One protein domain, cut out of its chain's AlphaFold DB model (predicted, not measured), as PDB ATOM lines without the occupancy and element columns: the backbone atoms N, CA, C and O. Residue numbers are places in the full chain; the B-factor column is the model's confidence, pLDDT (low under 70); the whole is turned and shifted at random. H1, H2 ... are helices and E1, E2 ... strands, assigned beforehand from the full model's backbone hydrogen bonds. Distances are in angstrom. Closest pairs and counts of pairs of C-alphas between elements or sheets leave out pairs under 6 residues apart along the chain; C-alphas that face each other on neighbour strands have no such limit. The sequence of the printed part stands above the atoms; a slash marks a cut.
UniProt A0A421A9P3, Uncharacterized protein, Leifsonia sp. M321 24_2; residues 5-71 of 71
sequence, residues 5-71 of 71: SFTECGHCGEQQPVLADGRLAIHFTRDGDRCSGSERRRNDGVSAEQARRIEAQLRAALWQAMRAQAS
ATOM      1  N   SER A   5     190.919 238.795 232.241       86.44
ATOM      2  CA  SER A   5     189.760 238.268 232.973       86.44
ATOM      3  C   SER A   5     189.945 238.494 234.479       86.44
ATOM      4  O   SER A   5     190.925 239.107 234.897       86.44
ATOM      5  N   PHE A   6     188.995 238.050 235.304       85.75
ATOM      6  CA  PHE A   6     189.075 238.171 236.759       85.75
ATOM      7  C   PHE A   6     188.911 236.805 237.417       85.75
ATOM      8  O   PHE A   6     188.141 235.969 236.942       85.75
ATOM      9  N   THR A   7     189.638 236.593 238.507       86.06
ATOM     10  CA  THR A   7     189.503 235.426 239.378       86.06
ATOM     11  C   THR A   7     189.577 235.873 240.828       86.06
ATOM     12  O   THR A   7     190.165 236.907 241.129       86.06
ATOM     13  N   GLU A   8     189.059 235.066 241.744       87.25
ATOM     14  CA  GLU A   8     189.216 235.322 243.171       87.25
ATOM     15  C   GLU A   8     190.682 235.149 243.608       87.25
ATOM     16  O   GLU A   8     191.382 234.212 243.196       87.25
ATOM     17  N   CYS A   9     191.171 236.068 244.435       83.56
ATOM     18  CA  CYS A   9     192.473 235.985 245.061       83.56
ATOM     19  C   CYS A   9     192.420 235.028 246.248       83.56
ATOM     20  O   CYS A   9     191.818 235.330 247.272       83.56
ATOM     21  N   GLY A  10     193.170 233.927 246.188       78.38
ATOM     22  CA  GLY A  10     193.263 232.972 247.301       78.38
ATOM     23  C   GLY A  10     193.951 233.493 248.575       78.38
ATOM     24  O   GLY A  10     194.177 232.703 249.484       78.38
ATOM     25  N   HIS A  11     194.342 234.772 248.636       82.50
ATOM     26  CA  HIS A  11     194.906 235.396 249.838       82.50
ATOM     27  C   HIS A  11     193.891 236.270 250.583       82.50
ATOM     28  O   HIS A  11     193.749 236.127 251.792       82.50
ATOM     29  N   CYS A  12     193.208 237.180 249.884       81.19
ATOM     30  CA  CYS A  12     192.256 238.119 250.492       81.19
ATOM     31  C   CYS A  12     190.794 237.885 250.079       81.19
ATOM     32  O   CYS A  12     189.915 238.551 250.613       81.19
ATOM     33  N   GLY A  13     190.521 236.978 249.136       82.81
ATOM     34  CA  GLY A  13     189.177 236.732 248.601       82.81
ATOM     35  C   GLY A  13     188.679 237.798 247.617       82.81
ATOM     36  O   GLY A  13     187.545 237.724 247.158       82.81
ATOM     37  N   GLU A  14     189.497 238.799 247.278       86.44
ATOM     38  CA  GLU A  14     189.105 239.855 246.338       86.44
ATOM     39  C   GLU A  14     189.358 239.476 244.875       86.44
ATOM     40  O   GLU A  14     190.145 238.583 244.571       86.44
ATOM     41  N   GLN A  15     188.701 240.174 243.947       85.19
ATOM     42  CA  GLN A  15     188.896 239.949 242.515       85.19
ATOM     43  C   GLN A  15     190.284 240.433 242.080       85.19
ATOM     44  O   GLN A  15     190.614 241.612 242.206       85.19
ATOM     45  N   GLN A  16     191.076 239.532 241.505       86.00
ATOM     46  CA  GLN A  16     192.373 239.839 240.913       86.00
ATOM     47  C   GLN A  16     192.334 239.651 239.387       86.00
ATOM     48  O   GLN A  16     191.724 238.691 238.898       86.00
ATOM     49  N   PRO A  17     192.978 240.541 238.613       83.25
ATOM     50  CA  PRO A  17     193.031 240.404 237.172       83.25
ATOM     51  C   PRO A  17     193.941 239.247 236.754       83.25
ATOM     52  O   PRO A  17     195.024 239.037 237.306       83.25
ATOM     53  N   VAL A  18     193.508 238.531 235.724       83.44
ATOM     54  CA  VAL A  18     194.269 237.503 235.018       83.44
ATOM     55  C   VAL A  18     194.572 238.042 233.628       83.44
ATOM     56  O   VAL A  18     193.660 238.373 232.873       83.44
ATOM     57  N   LEU A  19     195.850 238.169 233.291       82.00
ATOM     58  CA  LEU A  19     196.298 238.632 231.981       82.00
ATOM     59  C   LEU A  19     195.934 237.612 230.891       82.00
ATOM     60  O   LEU A  19     195.721 236.433 231.172       82.00
ATOM     61  N   ALA A  20     195.912 238.045 229.630       78.62
ATOM     62  CA  ALA A  20     195.609 237.174 228.487       78.62
ATOM     63  C   ALA A  20     196.547 235.953 228.350       78.62
ATOM     64  O   ALA A  20     196.175 234.959 227.734       78.62
ATOM     65  N   ASP A  21     197.748 236.014 228.933       80.00
ATOM     66  CA  ASP A  21     198.718 234.911 228.988       80.00
ATOM     67  C   ASP A  21     198.542 233.982 230.210       80.00
ATOM     68  O   ASP A  21     199.351 233.081 230.428       80.00
ATOM     69  N   GLY A  22     197.493 234.191 231.013       76.88
ATOM     70  CA  GLY A  22     197.151 233.381 232.183       76.88
ATOM     71  C   GLY A  22     197.860 233.783 233.479       76.88
ATOM     72  O   GLY A  22     197.604 233.176 234.522       76.88
ATOM     73  N   ARG A  23     198.735 234.798 233.464       80.06
ATOM     74  CA  ARG A  23     199.402 235.274 234.685       80.06
ATOM     75  C   ARG A  23     198.465 236.116 235.545       80.06
ATOM     76  O   ARG A  23     197.683 236.920 235.045       80.06
ATOM     77  N   LEU A  24     198.594 235.960 236.860       79.38
ATOM     78  CA  LEU A  24     197.905 236.801 237.834       79.38
ATOM     79  C   LEU A  24     198.624 238.145 237.934       79.38
ATOM     80  O   LEU A  24     199.832 238.186 238.166       79.38
ATOM     81  N   ALA A  25     197.886 239.233 237.757       74.69
ATOM     82  CA  ALA A  25     198.403 240.574 237.957       74.69
ATOM     83  C   ALA A  25     198.246 241.010 239.420       74.69
ATOM     84  O   ALA A  25     197.409 240.503 240.172       74.69
ATOM     85  N   ILE A  26     199.058 241.990 239.814       77.31
ATOM     86  CA  ILE A  26     198.902 242.681 241.094       77.31
ATOM     87  C   ILE A  26     197.513 243.320 241.134       77.31
ATOM     88  O   ILE A  26     197.104 243.980 240.179       77.31
ATOM     89  N   HIS A  27     196.821 243.159 242.255       79.62
ATOM     90  CA  HIS A  27     195.576 243.866 242.539       79.62
ATOM     91  C   HIS A  27     195.672 244.588 243.884       79.62
ATOM     92  O   HIS A  27     196.525 244.279 244.726       79.62
ATOM     93  N   PHE A  28     194.797 245.570 244.049       80.56
ATOM     94  CA  PHE A  28     194.646 246.343 245.271       80.56
ATOM     95  C   PHE A  28     193.373 245.889 245.974       80.56
ATOM     96  O   PHE A  28     192.398 245.544 245.305       80.56
ATOM     97  N   THR A  29     193.419 245.860 247.298       79.25
ATOM     98  CA  THR A  29     192.269 245.602 248.151       79.25
ATOM     99  C   THR A  29     191.294 246.770 248.085       79.25
ATOM    100  O   THR A  29     191.621 247.864 247.605       79.25
ATOM    101  N   ARG A  30     190.096 246.569 248.629       75.38
ATOM    102  CA  ARG A  30     189.081 247.621 248.754       75.38
ATOM    103  C   ARG A  30     189.573 248.859 249.513       75.38
ATOM    104  O   ARG A  30     189.131 249.965 249.209       75.38
ATOM    105  N   ASP A  31     190.495 248.678 250.453       75.88
ATOM    106  CA  ASP A  31     191.100 249.761 251.239       75.88
ATOM    107  C   ASP A  31     192.169 250.544 250.449       75.88
ATOM    108  O   ASP A  31     192.718 251.535 250.927       75.88
ATOM    109  N   GLY A  32     192.441 250.133 249.205       71.75
ATOM    110  CA  GLY A  32     193.441 250.734 248.328       71.75
ATOM    111  C   GLY A  32     194.864 250.241 248.590       71.75
ATOM    112  O   GLY A  32     195.796 250.705 247.927       71.75
ATOM    113  N   ASP A  33     195.034 249.296 249.514       77.06
ATOM    114  CA  ASP A  33     196.315 248.667 249.808       77.06
ATOM    115  C   ASP A  33     196.627 247.570 248.794       77.06
ATOM    116  O   ASP A  33     195.758 246.881 248.268       77.06
ATOM    117  N   ARG A  34     197.903 247.375 248.488       77.06
ATOM    118  CA  ARG A  34     198.322 246.328 247.554       77.06
ATOM    119  C   ARG A  34     198.250 244.956 248.231       77.06
ATOM    120  O   ARG A  34     198.796 244.771 249.315       77.06
ATOM    121  N   CYS A  35     197.626 243.964 247.589       82.06
ATOM    122  CA  CYS A  35     197.494 242.632 248.185       82.06
ATOM    123  C   CYS A  35     198.839 241.880 248.203       82.06
ATOM    124  O   CYS A  35     199.360 241.487 247.154       82.06
ATOM    125  N   SER A  36     199.370 241.606 249.396       73.62
ATOM    126  CA  SER A  36     200.657 240.919 249.619       73.62
ATOM    127  C   SER A  36     200.701 239.476 249.091       73.62
ATOM    128  O   SER A  36     201.758 238.966 248.716       73.62
ATOM    129  N   GLY A  37     199.548 238.807 248.985       69.19
ATOM    130  CA  GLY A  37     199.444 237.484 248.366       69.19
ATOM    131  C   GLY A  37     199.689 237.484 246.854       69.19
ATOM    132  O   GLY A  37     200.185 236.491 246.320       69.19
ATOM    133  N   SER A  38     199.401 238.601 246.175       63.81
ATOM    134  CA  SER A  38     199.638 238.759 244.732       63.81
ATOM    135  C   SER A  38     201.120 238.957 244.381       63.81
ATOM    136  O   SER A  38     201.528 238.683 243.258       63.81
ATOM    137  N   GLU A  39     201.954 239.348 245.351       58.78
ATOM    138  CA  GLU A  39     203.412 239.467 245.197       58.78
ATOM    139  C   GLU A  39     204.132 238.114 245.190       58.78
ATOM    140  O   GLU A  39     205.138 237.942 244.500       58.78
ATOM    141  N   ARG A  40     203.636 237.141 245.967       55.53
ATOM    142  CA  ARG A  40     204.357 235.884 246.230       55.53
ATOM    143  C   ARG A  40     204.408 234.937 245.034       55.53
ATOM    144  O   ARG A  40     205.273 234.066 244.990       55.53
ATOM    145  N   ARG A  41     203.521 235.097 244.047       56.22
ATOM    146  CA  ARG A  41     203.566 234.316 242.805       56.22
ATOM    147  C   ARG A  41     204.359 235.073 241.741       56.22
ATOM    148  O   ARG A  41     203.783 235.646 240.832       56.22
ATOM    149  N   ARG A  42     205.689 235.029 241.878       50.62
ATOM    150  CA  ARG A  42     206.681 235.286 240.819       50.62
ATOM    151  C   ARG A  42     206.390 236.518 239.953       50.62
ATOM    152  O   ARG A  42     205.958 236.407 238.809       50.62
ATOM    153  N   ASN A  43     206.825 237.679 240.438       51.38
ATOM    154  CA  ASN A  43     207.268 238.781 239.573       51.38
ATOM    155  C   ASN A  43     208.606 238.437 238.867       51.38
ATOM    156  O   ASN A  43     209.495 239.279 238.740       51.38
ATOM    157  N   ASP A  44     208.771 237.190 238.412       49.59
ATOM    158  CA  ASP A  44     209.932 236.758 237.637       49.59
ATOM    159  C   ASP A  44     209.819 237.410 236.251       49.59
ATOM    160  O   ASP A  44     209.143 236.906 235.356       49.59
ATOM    161  N   GLY A  45     210.407 238.598 236.105       53.97
ATOM    162  CA  GLY A  45     210.447 239.344 234.843       53.97
ATOM    163  C   GLY A  45     210.132 240.836 234.939       53.97
ATOM    164  O   GLY A  45     210.269 241.530 233.935       53.97
ATOM    165  N   VAL A  46     209.744 241.355 236.109       56.34
ATOM    166  CA  VAL A  46     209.515 242.797 236.307       56.34
ATOM    167  C   VAL A  46     210.516 243.304 237.334       56.34
ATOM    168  O   VAL A  46     210.486 242.895 238.493       56.34
ATOM    169  N   SER A  47     211.422 244.194 236.922       68.88
ATOM    170  CA  SER A  47     212.361 244.804 237.867       68.88
ATOM    171  C   SER A  47     211.597 245.586 238.941       68.88
ATOM    172  O   SER A  47     210.524 246.135 238.679       68.88
ATOM    173  N   ALA A  48     212.154 245.690 240.151       69.56
ATOM    174  CA  ALA A  48     211.542 246.465 241.238       69.56
ATOM    175  C   ALA A  48     211.201 247.909 240.812       69.56
ATOM    176  O   ALA A  48     210.230 248.504 241.276       69.56
ATOM    177  N   GLU A  49     211.969 248.472 239.879       71.88
ATOM    178  CA  GLU A  49     211.710 249.788 239.310       71.88
ATOM    179  C   GLU A  49     210.508 249.824 238.360       71.88
ATOM    180  O   GLU A  49     209.677 250.730 238.456       71.88
ATOM    181  N   GLN A  50     210.354 248.820 237.495       69.38
ATOM    182  CA  GLN A  50     209.143 248.686 236.684       69.38
ATOM    183  C   GLN A  50     207.907 248.457 237.556       69.38
ATOM    184  O   GLN A  50     206.876 249.073 237.295       69.38
ATOM    185  N   ALA A  51     208.010 247.652 238.615       72.94
ATOM    186  CA  ALA A  51     206.901 247.426 239.539       72.94
ATOM    187  C   ALA A  51     206.435 248.739 240.196       72.94
ATOM    188  O   ALA A  51     205.236 249.009 240.231       72.94
ATOM    189  N   ARG A  52     207.375 249.594 240.631       76.62
ATOM    190  CA  ARG A  52     207.071 250.930 241.180       76.62
ATOM    191  C   ARG A  52     206.401 251.853 240.161       76.62
ATOM    192  O   ARG A  52     205.467 252.572 240.505       76.62
ATOM    193  N   ARG A  53     206.849 251.829 238.901       78.81
ATOM    194  CA  ARG A  53     206.231 252.620 237.822       78.81
ATOM    195  C   ARG A  53     204.804 252.169 237.515       78.81
ATOM    196  O   ARG A  53     203.923 253.016 237.400       78.81
ATOM    197  N   ILE A  54     204.585 250.859 237.412       75.31
ATOM    198  CA  ILE A  54     203.261 250.267 237.171       75.31
ATOM    199  C   ILE A  54     202.309 250.636 238.314       75.31
ATOM    200  O   ILE A  54     201.190 251.074 238.065       75.31
ATOM    201  N   GLU A  55     202.773 250.543 239.560       79.81
ATOM    202  CA  GLU A  55     201.989 250.915 240.740       79.81
ATOM    203  C   GLU A  55     201.587 252.397 240.735       79.81
ATOM    204  O   GLU A  55     200.417 252.720 240.942       79.81
ATOM    205  N   ALA A  56     202.521 253.303 240.427       80.00
ATOM    206  CA  ALA A  56     202.232 254.733 240.345       80.00
ATOM    207  C   ALA A  56     201.179 255.059 239.269       80.00
ATOM    208  O   ALA A  56     200.288 255.880 239.498       80.00
ATOM    209  N   GLN A  57     201.251 254.391 238.112       80.94
ATOM    210  CA  GLN A  57     200.280 254.558 237.027       80.94
ATOM    211  C   GLN A  57     198.893 254.025 237.405       80.94
ATOM    212  O   GLN A  57     197.895 254.710 237.178       80.94
ATOM    213  N   LEU A  58     198.825 252.848 238.034       80.38
ATOM    214  CA  LEU A  58     197.573 252.270 238.531       80.38
ATOM    215  C   LEU A  58     196.906 253.173 239.569       80.38
ATOM    216  O   LEU A  58     195.704 253.424 239.485       80.38
ATOM    217  N   ARG A  59     197.686 253.727 240.503       79.94
ATOM    218  CA  ARG A  59     197.164 254.636 241.529       79.94
ATOM    219  C   ARG A  59     196.591 255.913 240.920       79.94
ATOM    220  O   ARG A  59     195.510 256.339 241.314       79.94
ATOM    221  N   ALA A  60     197.272 256.499 239.935       78.94
ATOM    222  CA  ALA A  60     196.773 257.676 239.228       78.94
ATOM    223  C   ALA A  60     195.461 257.388 238.476       78.94
ATOM    224  O   ALA A  60     194.521 258.178 238.562       78.94
ATOM    225  N   ALA A  61     195.373 256.241 237.793       75.19
ATOM    226  CA  ALA A  61     194.170 255.829 237.072       75.19
ATOM    227  C   ALA A  61     192.975 255.589 238.014       75.19
ATOM    228  O   ALA A  61     191.871 256.057 237.737       75.19
ATOM    229  N   LEU A  62     193.204 254.931 239.157       81.19
ATOM    230  CA  LEU A  62     192.181 254.720 240.188       81.19
ATOM    231  C   LEU A  62     191.639 256.049 240.729       81.19
ATOM    232  O   LEU A  62     190.428 256.242 240.800       81.19
ATOM    233  N   TRP A  63     192.524 256.998 241.039       80.00
ATOM    234  CA  TRP A  63     192.125 258.327 241.513       80.00
ATOM    235  C   TRP A  63     191.276 259.097 240.496       80.00
ATOM    236  O   TRP A  63     190.307 259.757 240.875       80.00
ATOM    237  N   GLN A  64     191.620 259.018 239.208       78.94
ATOM    238  CA  GLN A  64     190.841 259.656 238.145       78.94
ATOM    239  C   GLN A  64     189.460 259.013 237.987       78.94
ATOM    240  O   GLN A  64     188.467 259.735 237.907       78.94
ATOM    241  N   ALA A  65     189.382 257.680 238.008       73.00
ATOM    242  CA  ALA A  65     188.120 256.953 237.916       73.00
ATOM    243  C   ALA A  65     187.182 257.272 239.094       73.00
ATOM    244  O   ALA A  65     186.007 257.562 238.882       73.00
ATOM    245  N   MET A  66     187.708 257.311 240.324       74.62
ATOM    246  CA  MET A  66     186.922 257.658 241.514       74.62
ATOM    247  C   MET A  66     186.387 259.095 241.471       74.62
ATOM    248  O   MET A  66     185.242 259.333 241.848       74.62
ATOM    249  N   ARG A  67     187.180 260.064 240.990       69.75
ATOM    250  CA  ARG A  67     186.710 261.452 240.827       69.75
ATOM    251  C   ARG A  67     185.639 261.588 239.747       69.75
ATOM    252  O   ARG A  67     184.679 262.321 239.954       69.75
ATOM    253  N   ALA A  68     185.784 260.875 238.632       59.88
ATOM    254  CA  ALA A  68     184.794 260.878 237.556       59.88
ATOM    255  C   ALA A  68     183.449 260.268 237.988       59.88
ATOM    256  O   ALA A  68     182.411 260.643 237.461       59.88
ATOM    257  N   GLN A  69     183.460 259.355 238.962       54.09
ATOM    258  CA  GLN A  69     182.256 258.716 239.495       54.09
ATOM    259  C   GLN A  69     181.545 259.549 240.577       54.09
ATOM    260  O   GLN A  69     180.383 259.297 240.879       54.09
ATOM    261  N   ALA A  70     182.233 260.537 241.158       54.84
ATOM    262  CA  ALA A  70     181.676 261.494 242.117       54.84
ATOM    263  C   ALA A  70     181.063 262.745 241.446       54.84
ATOM    264  O   ALA A  70     180.744 263.706 242.146       54.84
ATOM    265  N   SER A  71     180.965 262.742 240.109       49.16
ATOM    266  CA  SER A  71     180.416 263.819 239.266       49.16
ATOM    267  C   SER A  71     178.995 263.504 238.818       49.16
ATOM    268  O   SER A  71     178.769 262.343 238.409       49.16
TER     269      SER A  71
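What this domain is: This is residues 5 to 71 of the 71 residues of an uncharacterized protein of Leifsonia sp. M321 24_2 (UniProt A0A421A9P3). A small two-strand hairpin, E1 and E2, sits to one side of one long helix, H2, with loop residues 25 to 29 running between them and the short helix H1 at the end of that long loop. H2 makes the longest axis, and its last part sticks out from the rest as residues 63 to 71, of which 63 to 69 belong to H2. The printed part has 67 residues with two named strands and two named helices, in the order E1, E2, H1, H2; the sheet, E1 - E2, is antiparallel and the class is mixed, helices and strands. The whole is only just compact, close to loose, with a radius of gyration of the C-alphas of 12.7 A and spans of 39 by 27 by 22 A.

Where its parts are: E1 is residues 5 to 8, 10.6 A long, from C-alpha 5 at (189.760, 238.268, 232.973). E2 is residues 15 to 19, 12.9 A. H2 is residues 48 to 69, 31.8 A, from C-alpha 48 at (211.542, 246.465, 241.238) to C-alpha 69 at (182.256, 258.716, 239.495). H1 is residues 36 to 39, 5.4 A.

How they stand to each other: E1 and E2 form a hairpin, antiparallel at 140 degrees between their directions. C-alphas 6 and 17 face each other at 4.6 A; N 5 and O 18 are within hydrogen-bond range at 2.8 A, as are N 7 and O 16 at 3.0 A. H2 is apart from E1, E2 and H1, and H1 is apart from E1. In H2 every O i to N i+4 pair is within hydrogen-bond range; H1 is too short for such a pair.

The domain as a whole: The C-alphas farthest apart, those of Asp 44 and Ser 71, are 40.1 A apart. The printed part has no cut. The link from E2 to H1, 16 residues, is long. Mean pLDDT of the printed part is 74.0; residues 37 to 48, 50 and 67 to 71 are under 70.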